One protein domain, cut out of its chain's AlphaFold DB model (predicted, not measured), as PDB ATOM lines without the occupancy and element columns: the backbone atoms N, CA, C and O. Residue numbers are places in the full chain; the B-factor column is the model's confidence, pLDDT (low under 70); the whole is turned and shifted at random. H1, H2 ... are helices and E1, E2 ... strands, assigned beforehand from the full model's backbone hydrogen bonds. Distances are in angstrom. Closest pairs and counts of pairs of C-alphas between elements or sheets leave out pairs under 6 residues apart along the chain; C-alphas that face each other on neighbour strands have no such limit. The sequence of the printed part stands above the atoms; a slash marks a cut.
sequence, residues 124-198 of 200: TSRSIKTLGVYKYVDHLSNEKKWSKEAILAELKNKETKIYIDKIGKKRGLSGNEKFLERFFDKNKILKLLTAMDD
ATOM      1  N   THR A 124     188.872 224.484 171.958       87.31
ATOM      2  CA  THR A 124     189.042 225.699 172.762       87.31
ATOM      3  C   THR A 124     190.010 225.516 173.927       87.31
ATOM      4  O   THR A 124     190.084 224.473 174.571       87.31
ATOM      5  N   SER A 125     190.705 226.593 174.314       87.31
ATOM      6  CA  SER A 125     191.577 226.589 175.507       87.31
ATOM      7  C   SER A 125     190.850 226.125 176.780       87.31
ATOM      8  O   SER A 125     191.454 225.529 177.672       87.31
ATOM      9  N   ARG A 126     189.540 226.383 176.879       87.00
ATOM     10  CA  ARG A 126     188.736 225.982 178.037       87.00
ATOM     11  C   ARG A 126     188.473 224.479 178.038       87.00
ATOM     12  O   ARG A 126     188.706 223.854 179.069       87.00
ATOM     13  N   SER A 127     188.042 223.904 176.916       88.62
ATOM     14  CA  SER A 127     187.810 222.461 176.814       88.62
ATOM     15  C   SER A 127     189.109 221.664 176.948       88.62
ATOM     16  O   SER A 127     189.120 220.648 177.642       88.62
ATOM     17  N   ILE A 128     190.235 222.178 176.434       90.38
ATOM     18  CA  ILE A 128     191.575 221.599 176.655       90.38
ATOM     19  C   ILE A 128     191.888 221.503 178.156       90.38
ATOM     20  O   ILE A 128     192.255 220.436 178.648       90.38
ATOM     21  N   LYS A 129     191.703 222.595 178.912       90.81
ATOM     22  CA  LYS A 129     191.952 222.610 180.366       90.81
ATOM     23  C   LYS A 129     191.029 221.655 181.118       90.81
ATOM     24  O   LYS A 129     191.494 220.911 181.978       90.81
ATOM     25  N   THR A 130     189.736 221.652 180.797       91.50
ATOM     26  CA  THR A 130     188.758 220.760 181.434       91.50
ATOM     27  C   THR A 130     189.072 219.288 181.152       91.50
ATOM     28  O   THR A 130     189.017 218.475 182.075       91.50
ATOM     29  N   LEU A 131     189.479 218.946 179.927       92.25
ATOM     30  CA  LEU A 131     189.933 217.596 179.597       92.25
ATOM     31  C   LEU A 131     191.204 217.220 180.369       92.25
ATOM     32  O   LEU A 131     191.308 216.098 180.857       92.25
ATOM     33  N   GLY A 132     192.151 218.148 180.521       92.56
ATOM     34  CA  GLY A 132     193.351 217.936 181.331       92.56
ATOM     35  C   GLY A 132     193.022 217.562 182.781       92.56
ATOM     36  O   GLY A 132     193.544 216.578 183.296       92.56
ATOM     37  N   VAL A 133     192.086 218.278 183.412       94.81
ATOM     38  CA  VAL A 133     191.631 217.964 184.781       94.81
ATOM     39  C   VAL A 133     190.957 216.593 184.851       94.81
ATOM     40  O   VAL A 133     191.208 215.844 185.790       94.81
ATOM     41  N   TYR A 134     190.142 216.230 183.858       94.44
ATOM     42  CA  TYR A 134     189.559 214.889 183.794       94.44
ATOM     43  C   TYR A 134     190.639 213.801 183.749       94.44
ATOM     44  O   TYR A 134     190.597 212.875 184.553       94.44
ATOM     45  N   LYS A 135     191.639 213.939 182.867       93.81
ATOM     46  CA  LYS A 135     192.759 212.985 182.768       93.81
ATOM     47  C   LYS A 135     193.532 212.882 184.082       93.81
ATOM     48  O   LYS A 135     193.902 211.788 184.495       93.81
ATOM     49  N   TYR A 136     193.732 214.009 184.763       95.44
ATOM     50  CA  TYR A 136     194.357 214.036 186.082       95.44
ATOM     51  C   TYR A 136     193.548 213.250 187.125       95.44
ATOM     52  O   TYR A 136     194.102 212.412 187.832       95.44
ATOM     53  N   VAL A 137     192.232 213.475 187.199       95.88
ATOM     54  CA  VAL A 137     191.327 212.758 188.118       95.88
ATOM     55  C   VAL A 137     191.293 211.262 187.815       95.88
ATOM     56  O   VAL A 137     191.421 210.451 188.733       95.88
ATOM     57  N   ASP A 138     191.179 210.897 186.539       94.69
ATOM     58  CA  ASP A 138     191.217 209.510 186.079       94.69
ATOM     59  C   ASP A 138     192.533 208.826 186.480       94.69
ATOM     60  O   ASP A 138     192.522 207.707 187.000       94.69
ATOM     61  N   HIS A 139     193.656 209.535 186.350       94.56
ATOM     62  CA  HIS A 139     194.960 209.041 186.775       94.56
ATOM     63  C   HIS A 139     195.071 208.816 188.288       94.56
ATOM     64  O   HIS A 139     195.555 207.776 188.751       94.56
ATOM     65  N   LEU A 140     194.601 209.778 189.088       94.75
ATOM     66  CA  LEU A 140     194.599 209.647 190.546       94.75
ATOM     67  C   LEU A 140     193.722 208.477 191.010       94.75
ATOM     68  O   LEU A 140     194.091 207.749 191.935       94.75
ATOM     69  N   SER A 141     192.579 208.277 190.356       93.94
ATOM     70  CA  SER A 141     191.640 207.209 190.692       93.94
ATOM     71  C   SER A 141     192.205 205.825 190.361       93.94
ATOM     72  O   SER A 141     192.132 204.919 191.188       93.94
ATOM     73  N   ASN A 142     192.798 205.648 189.176       91.81
ATOM     74  CA  ASN A 142     193.161 204.319 188.674       91.81
ATOM     75  C   ASN A 142     194.614 203.923 188.970       91.81
ATOM     76  O   ASN A 142     194.864 202.826 189.473       91.81
ATOM     77  N   GLU A 143     195.587 204.800 188.706       90.12
ATOM     78  CA  GLU A 143     197.005 204.479 188.923       90.12
ATOM     79  C   GLU A 143     197.455 204.768 190.354       90.12
ATOM     80  O   GLU A 143     198.241 204.002 190.914       90.12
ATOM     81  N   LYS A 144     196.979 205.867 190.956       88.88
ATOM     82  CA  LYS A 144     197.327 206.212 192.348       88.88
ATOM     83  C   LYS A 144     196.385 205.593 193.376       88.88
ATOM     84  O   LYS A 144     196.754 205.546 194.547       88.88
ATOM     85  N   LYS A 145     195.217 205.098 192.950       91.94
ATOM     86  CA  LYS A 145     194.187 204.492 193.811       91.94
ATOM     87  C   LYS A 145     193.751 205.410 194.959       91.94
ATOM     88  O   LYS A 145     193.516 204.950 196.076       91.94
ATOM     89  N   TRP A 146     193.693 206.715 194.707       95.50
ATOM     90  CA  TRP A 146     193.212 207.677 195.695       95.50
ATOM     91  C   TRP A 146     191.698 207.553 195.877       95.50
ATOM     92  O   TRP A 146     190.971 207.251 194.932       95.50
ATOM     93  N   SER A 147     191.211 207.808 197.095       96.06
ATOM     94  CA  SER A 147     189.770 207.852 197.342       96.06
ATOM     95  C   SER A 147     189.142 209.068 196.659       96.06
ATOM     96  O   SER A 147     189.783 210.105 196.473       96.06
ATOM     97  N   LYS A 148     187.852 208.962 196.324       95.06
ATOM     98  CA  LYS A 148     187.082 210.067 195.735       95.06
ATOM     99  C   LYS A 148     187.181 211.347 196.576       95.06
ATOM    100  O   LYS A 148     187.370 212.430 196.035       95.06
ATOM    101  N   GLU A 149     187.093 211.209 197.897       94.69
ATOM    102  CA  GLU A 149     187.189 212.307 198.866       94.69
ATOM    103  C   GLU A 149     188.568 212.977 198.842       94.69
ATOM    104  O   GLU A 149     188.652 214.203 198.794       94.69
ATOM    105  N   ALA A 150     189.646 212.185 198.797       95.88
ATOM    106  CA  ALA A 150     191.008 212.707 198.698       95.88
ATOM    107  C   ALA A 150     191.221 213.476 197.387       95.88
ATOM    108  O   ALA A 150     191.820 214.550 197.384       95.88
ATOM    109  N   ILE A 151     190.675 212.967 196.280       95.69
ATOM    110  CA  ILE A 151     190.744 213.640 194.979       95.69
ATOM    111  C   ILE A 151     189.941 214.949 195.002       95.69
ATOM    112  O   ILE A 151     190.430 215.970 194.529       95.69
ATOM    113  N   LEU A 152     188.735 214.970 195.579       94.50
ATOM    114  CA  LEU A 152     187.945 216.201 195.708       94.50
ATOM    115  C   LEU A 152     188.657 217.261 196.563       94.50
ATOM    116  O   LEU A 152     188.647 218.440 196.200       94.50
ATOM    117  N   ALA A 153     189.301 216.851 197.658       93.75
ATOM    118  CA  ALA A 153     190.116 217.738 198.486       93.75
ATOM    119  C   ALA A 153     191.317 218.301 197.706       93.75
ATOM    120  O   ALA A 153     191.558 219.506 197.740       93.75
ATOM    121  N   GLU A 154     192.016 217.466 196.934       93.94
ATOM    122  CA  GLU A 154     193.119 217.895 196.065       93.94
ATOM    123  C   GLU A 154     192.656 218.906 195.005       93.94
ATOM    124  O   GLU A 154     193.281 219.953 194.816       93.94
ATOM    125  N   LEU A 155     191.523 218.649 194.342       94.06
ATOM    126  CA  LEU A 155     190.959 219.573 193.354       94.06
ATOM    127  C   LEU A 155     190.606 220.929 193.976       94.06
ATOM    128  O   LEU A 155     190.852 221.964 193.352       94.06
ATOM    129  N   LYS A 156     190.065 220.933 195.201       91.38
ATOM    130  CA  LYS A 156     189.788 222.156 195.966       91.38
ATOM    131  C   LYS A 156     191.055 222.914 196.333       91.38
ATOM    132  O   LYS A 156     191.091 224.126 196.146       91.38
ATOM    133  N   ASN A 157     192.081 222.214 196.814       92.56
ATOM    134  CA  ASN A 157     193.370 222.814 197.166       92.56
ATOM    135  C   ASN A 157     194.029 223.485 195.954       92.56
ATOM    136  O   ASN A 157     194.670 224.520 196.091       92.56
ATOM    137  N   LYS A 158     193.818 222.930 194.756       89.69
ATOM    138  CA  LYS A 158     194.256 223.507 193.476       89.69
ATOM    139  C   LYS A 158     193.335 224.602 192.926       89.69
ATOM    140  O   LYS A 158     193.519 225.029 191.790       89.69
ATOM    141  N   GLU A 159     192.323 225.015 193.688       90.69
ATOM    142  CA  GLU A 159     191.290 225.975 193.278       90.69
ATOM    143  C   GLU A 159     190.627 225.613 191.940       90.69
ATOM    144  O   GLU A 159     190.224 226.479 191.153       90.69
ATOM    145  N   THR A 160     190.507 224.310 191.670       90.00
ATOM    146  CA  THR A 160     189.955 223.809 190.415       90.00
ATOM    147  C   THR A 160     188.506 224.249 190.291       90.00
ATOM    148  O   THR A 160     187.698 224.090 191.207       90.00
ATOM    149  N   LYS A 161     188.159 224.785 189.122       87.50
ATOM    150  CA  LYS A 161     186.791 225.177 188.794       87.50
ATOM    151  C   LYS A 161     186.343 224.433 187.556       87.50
ATOM    152  O   LYS A 161     187.086 224.325 186.583       87.50
ATOM    153  N   ILE A 162     185.105 223.970 187.586       84.44
ATOM    154  CA  ILE A 162     184.439 223.390 186.429       84.44
ATOM    155  C   ILE A 162     183.397 224.364 185.896       84.44
ATOM    156  O   ILE A 162     182.790 225.143 186.641       84.44
ATOM    157  N   TYR A 163     183.215 224.332 184.582       79.94
ATOM    158  CA  TYR A 163     182.163 225.080 183.928       79.94
ATOM    159  C   TYR A 163     180.792 224.522 184.314       79.94
ATOM    160  O   TYR A 163     180.599 223.306 184.403       79.94
ATOM    161  N   ILE A 164     179.849 225.427 184.563       79.31
ATOM    162  CA  ILE A 164     178.454 225.083 184.820       79.31
ATOM    163  C   ILE A 164     177.565 225.693 183.746       79.31
ATOM    164  O   ILE A 164     177.822 226.802 183.266       79.31
ATOM    165  N   ASP A 165     176.514 224.953 183.402       64.31
ATOM    166  CA  ASP A 165     175.515 225.386 182.435       64.31
ATOM    167  C   ASP A 165     174.923 226.739 182.840       64.31
ATOM    168  O   ASP A 165     174.868 227.120 184.016       64.31
ATOM    169  N   LYS A 166     174.514 227.499 181.830       62.31
ATOM    170  CA  LYS A 166     174.062 228.881 181.973       62.31
ATOM    171  C   LYS A 166     172.847 228.952 182.911       62.31
ATOM    172  O   LYS A 166     171.791 228.412 182.600       62.31
ATOM    173  N   ILE A 167     172.959 229.685 184.019       52.41
ATOM    174  CA  ILE A 167     171.795 230.102 184.816       52.41
ATOM    175  C   ILE A 167     171.465 231.539 184.391       52.41
ATOM    176  O   ILE A 167     172.115 232.504 184.798       52.41
ATOM    177  N   GLY A 168     170.489 231.691 183.493       60.19
ATOM    178  CA  GLY A 168     170.116 232.988 182.918       60.19
ATOM    179  C   GLY A 168     171.128 233.514 181.887       60.19
ATOM    180  O   GLY A 168     171.443 232.837 180.911       60.19
ATOM    181  N   LYS A 169     171.625 234.752 182.054       50.97
ATOM    182  CA  LYS A 169     172.548 235.405 181.092       50.97
ATOM    183  C   LYS A 169     174.039 235.205 181.392       50.97
ATOM    184  O   LYS A 169     174.851 235.450 180.502       50.97
ATOM    185  N   LYS A 170     174.421 234.771 182.599       48.12
ATOM    186  CA  LYS A 170     175.831 234.624 182.995       48.12
ATOM    187  C   LYS A 170     176.219 233.151 183.085       48.12
ATOM    188  O   LYS A 170     175.524 232.347 183.699       48.12
ATOM    189  N   ARG A 171     177.346 232.818 182.454       63.91
ATOM    190  CA  ARG A 171     178.027 231.529 182.602       63.91
ATOM    191  C   ARG A 171     178.779 231.533 183.930       63.91
ATOM    192  O   ARG A 171     179.370 232.553 184.288       63.91
ATOM    193  N   GLY A 172     178.734 230.422 184.653       71.69
ATOM    194  CA  GLY A 172     179.397 230.287 185.944       71.69
ATOM    195  C   GLY A 172     180.610 229.367 185.872       71.69
ATOM    196  O   GLY A 172     180.678 228.453 185.054       71.69
ATOM    197  N   LEU A 173     181.551 229.596 186.780       81.06
ATOM    198  CA  LEU A 173     182.574 228.630 187.157       81.06
ATOM    199  C   LEU A 173     182.291 228.220 188.598       81.06
ATOM    200  O   LEU A 173     182.030 229.087 189.434       81.06
ATOM    201  N   SER A 174     182.349 226.926 188.896       78.50
ATOM    202  CA  SER A 174     182.116 226.423 190.248       78.50
ATOM    203  C   SER A 174     183.240 225.510 190.710       78.50
ATOM    204  O   SER A 174     183.642 224.605 189.988       78.50
ATOM    205  N   GLY A 175     183.731 225.750 191.926       82.19
ATOM    206  CA  GLY A 175     184.621 224.841 192.660       82.19
ATOM    207  C   GLY A 175     183.886 224.029 193.732       82.19
ATOM    208  O   GLY A 175     184.515 223.433 194.598       82.19
ATOM    209  N   ASN A 176     182.547 224.046 193.736       86.06
ATOM    210  CA  ASN A 176     181.761 223.266 194.690       86.06
ATOM    211  C   ASN A 176     181.879 221.768 194.358       86.06
ATOM    212  O   ASN A 176     181.791 221.382 193.190       86.06
ATOM    213  N   GLU A 177     182.046 220.934 195.391       84.06
ATOM    214  CA  GLU A 177     182.257 219.484 195.274       84.06
ATOM    215  C   GLU A 177     181.239 218.827 194.361       84.06
ATOM    216  O   GLU A 177     181.635 218.107 193.454       84.06
ATOM    217  N   LYS A 178     179.949 219.154 194.508       86.00
ATOM    218  CA  LYS A 178     178.880 218.571 193.679       86.00
ATOM    219  C   LYS A 178     179.119 218.745 192.177       86.00
ATOM    220  O   LYS A 178     178.701 217.908 191.383       86.00
ATOM    221  N   PHE A 179     179.762 219.841 191.768       86.50
ATOM    222  CA  PHE A 179     180.116 220.056 190.367       86.50
ATOM    223  C   PHE A 179     181.451 219.401 190.011       86.50
ATOM    224  O   PHE A 179     181.553 218.826 188.929       86.50
ATOM    225  N   LEU A 180     182.444 219.431 190.904       90.69
ATOM    226  CA  LEU A 180     183.722 218.735 190.702       90.69
ATOM    227  C   LEU A 180     183.547 217.214 190.590       90.69
ATOM    228  O   LEU A 180     184.287 216.565 189.859       90.69
ATOM    229  N   GLU A 181     182.513 216.649 191.215       92.31
ATOM    230  CA  GLU A 181     182.144 215.240 191.069       92.31
ATOM    231  C   GLU A 181     181.868 214.825 189.617       92.31
ATOM    232  O   GLU A 181     181.962 213.640 189.295       92.31
ATOM    233  N   ARG A 182     181.576 215.775 188.716       91.38
ATOM    234  CA  ARG A 182     181.432 215.484 187.284       91.38
ATOM    235  C   ARG A 182     182.712 214.883 186.696       91.38
ATOM    236  O   ARG A 182     182.589 214.055 185.805       91.38
ATOM    237  N   PHE A 183     183.902 215.220 187.207       93.56
ATOM    238  CA  PHE A 183     185.179 214.685 186.705       93.56
ATOM    239  C   PHE A 183     185.360 213.177 186.907       93.56
ATOM    240  O   PHE A 183     186.208 212.589 186.251       93.56
ATOM    241  N   PHE A 184     184.552 212.540 187.755       93.75
ATOM    242  CA  PHE A 184     184.574 211.086 187.947       93.75
ATOM    243  C   PHE A 184     183.666 210.339 186.959       93.75
ATOM    244  O   PHE A 184     183.566 209.117 187.017       93.75
ATOM    245  N   ASP A 185     182.963 211.055 186.078       91.88
ATOM    246  CA  ASP A 185     182.016 210.484 185.126       91.88
ATOM    247  C   ASP A 185     182.363 210.943 183.706       91.88
ATOM    248  O   ASP A 185     182.075 212.073 183.292       91.88
ATOM    249  N   LYS A 186     182.972 210.026 182.949       90.31
ATOM    250  CA  LYS A 186     183.402 210.235 181.562       90.31
ATOM    251  C   LYS A 186     182.288 210.795 180.682       90.31
ATOM    252  O   LYS A 186     182.516 211.740 179.935       90.31
ATOM    253  N   ASN A 187     181.070 210.263 180.799       90.50
ATOM    254  CA  ASN A 187     179.942 210.679 179.967       90.50
ATOM    255  C   ASN A 187     179.478 212.097 180.313       90.50
ATOM    256  O   ASN A 187     179.108 212.862 179.419       90.50
ATOM    257  N   LYS A 188     179.502 212.473 181.598       90.75
ATOM    258  CA  LYS A 188     179.182 213.847 182.020       90.75
ATOM    259  C   LYS A 188     180.227 214.845 181.532       90.75
ATOM    260  O   LYS A 188     179.845 215.924 181.080       90.75
ATOM    261  N   ILE A 189     181.513 214.499 181.599       91.12
ATOM    262  CA  ILE A 189     182.585 215.364 181.090       91.12
ATOM    263  C   ILE A 189     182.533 215.480 179.575       91.12
ATOM    264  O   ILE A 189     182.633 216.592 179.071       91.12
ATOM    265  N   LEU A 190     182.320 214.382 178.854       89.62
ATOM    266  CA  LEU A 190     182.222 214.412 177.397       89.62
ATOM    267  C   LEU A 190     181.119 215.374 176.935       89.62
ATOM    268  O   LEU A 190     181.384 216.268 176.143       89.62
ATOM    269  N   LYS A 191     179.915 215.268 177.515       89.00
ATOM    270  CA  LYS A 191     178.798 216.182 177.219       89.00
ATOM    271  C   LYS A 191     179.138 217.644 177.505       89.00
ATOM    272  O   LYS A 191     178.794 218.516 176.714       89.00
ATOM    273  N   LEU A 192     179.800 217.907 178.633       88.38
ATOM    274  CA  LEU A 192     180.229 219.252 179.010       88.38
ATOM    275  C   LEU A 192     181.227 219.821 177.997       88.38
ATOM    276  O   LEU A 192     181.094 220.964 177.580       88.38
ATOM    277  N   LEU A 193     182.220 219.023 177.614       89.56
ATOM    278  CA  LEU A 193     183.257 219.424 176.676       89.56
ATOM    279  C   LEU A 193     182.680 219.727 175.288       89.56
ATOM    280  O   LEU A 193     182.966 220.788 174.740       89.56
ATOM    281  N   THR A 194     181.807 218.860 174.768       87.69
ATOM    282  CA  THR A 194     181.100 219.094 173.500       87.69
ATOM    283  C   THR A 194     180.304 220.399 173.541       87.69
ATOM    284  O   THR A 194     180.492 221.252 172.681       87.69
ATOM    285  N   ALA A 195     179.518 220.629 174.599       84.94
ATOM    286  CA  ALA A 195     178.764 221.874 174.754       84.94
ATOM    287  C   ALA A 195     179.659 223.125 174.856       84.94
ATOM    288  O   ALA A 195     179.247 224.214 174.469       84.94
ATOM    289  N   MET A 196     180.879 223.003 175.387       84.75
ATOM    290  CA  MET A 196     181.812 224.129 175.482       84.75
ATOM    291  C   MET A 196     182.393 224.545 174.129       84.75
ATOM    292  O   MET A 196     182.680 225.731 173.961       84.75
ATOM    293  N   ASP A 197     182.579 223.599 173.208       83.19
ATOM    294  CA  ASP A 197     183.122 223.863 171.872       83.19
ATOM    295  C   ASP A 197     182.030 224.174 170.834       83.19
ATOM    296  O   ASP A 197     182.262 225.015 169.974       83.19
ATOM    297  N   ASP A 198     180.833 223.585 170.941       78.38
ATOM    298  CA  ASP A 198     179.694 223.874 170.043       78.38
ATOM    299  C   ASP A 198     179.150 225.308 170.203       78.38
ATOM    300  O   ASP A 198     178.423 225.819 169.355       78.38
TER     301      ASP A 198
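What this domain is: This is residues 124 to 198 of the 200 residues of an uncharacterized protein of Escherichia coli (UniProt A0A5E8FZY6). A hairpin of two antiparallel strands, E1 and E2, extends from a body of four helices: H1 and H2 form a helical hairpin, H3 crosses H1, and H4 runs beside H1, opposite ways. The printed part has 75 residues, mostly helix, in the order H1 H2 E1 E2 H3 H4. It is compact, radius of gyration of the C-alphas 12.2 A, and spans 39 by 20 by 19 A.

How they stand to each other: E1, residues 162 to 167, and E2, residues 170 to 174, are antiparallel; N 162 and O 174, 2.9 A apart, are within hydrogen-bond range. The closest C-alphas of E1 and H3, residues 177 to 184, are Ile 162 and Leu 180, 6.4 A. H3 touches H1, residues 125 to 142, about perpendicular at 77 degrees, with residues 133 to 138 of H1 alone; closest C-alphas Tyr 134 and Phe 183, 5.3 A. H1, with residues 126 to 134 alone, touches H4, residues 186 to 198, at a shallow tilt of 8 degrees; closest C-alphas Ser 127 and Leu 193, 5.5 A. H2, residues 148 to 157, touches H3; closest C-alphas Leu 152 and Glu 177, 6.6 A. Every O i to N i+4 pair is within hydrogen-bond range in H1, H2 and H4; H3 has 1 of 4, and 4 of 5 O i to N i+3.

Where its parts are: H1, 25.9 A long, begins at C-alpha 125 (191.577, 226.589, 175.507). H4, 18.2 A, ends at C-alpha 198 (179.694, 223.874, 170.043).

The domain as a whole: The farthest C-alphas, Glu 143 and Lys 169, are 40.2 A apart. The printed part has no cut; the five links are tight. Residues 165 to 171 have pLDDT under 70.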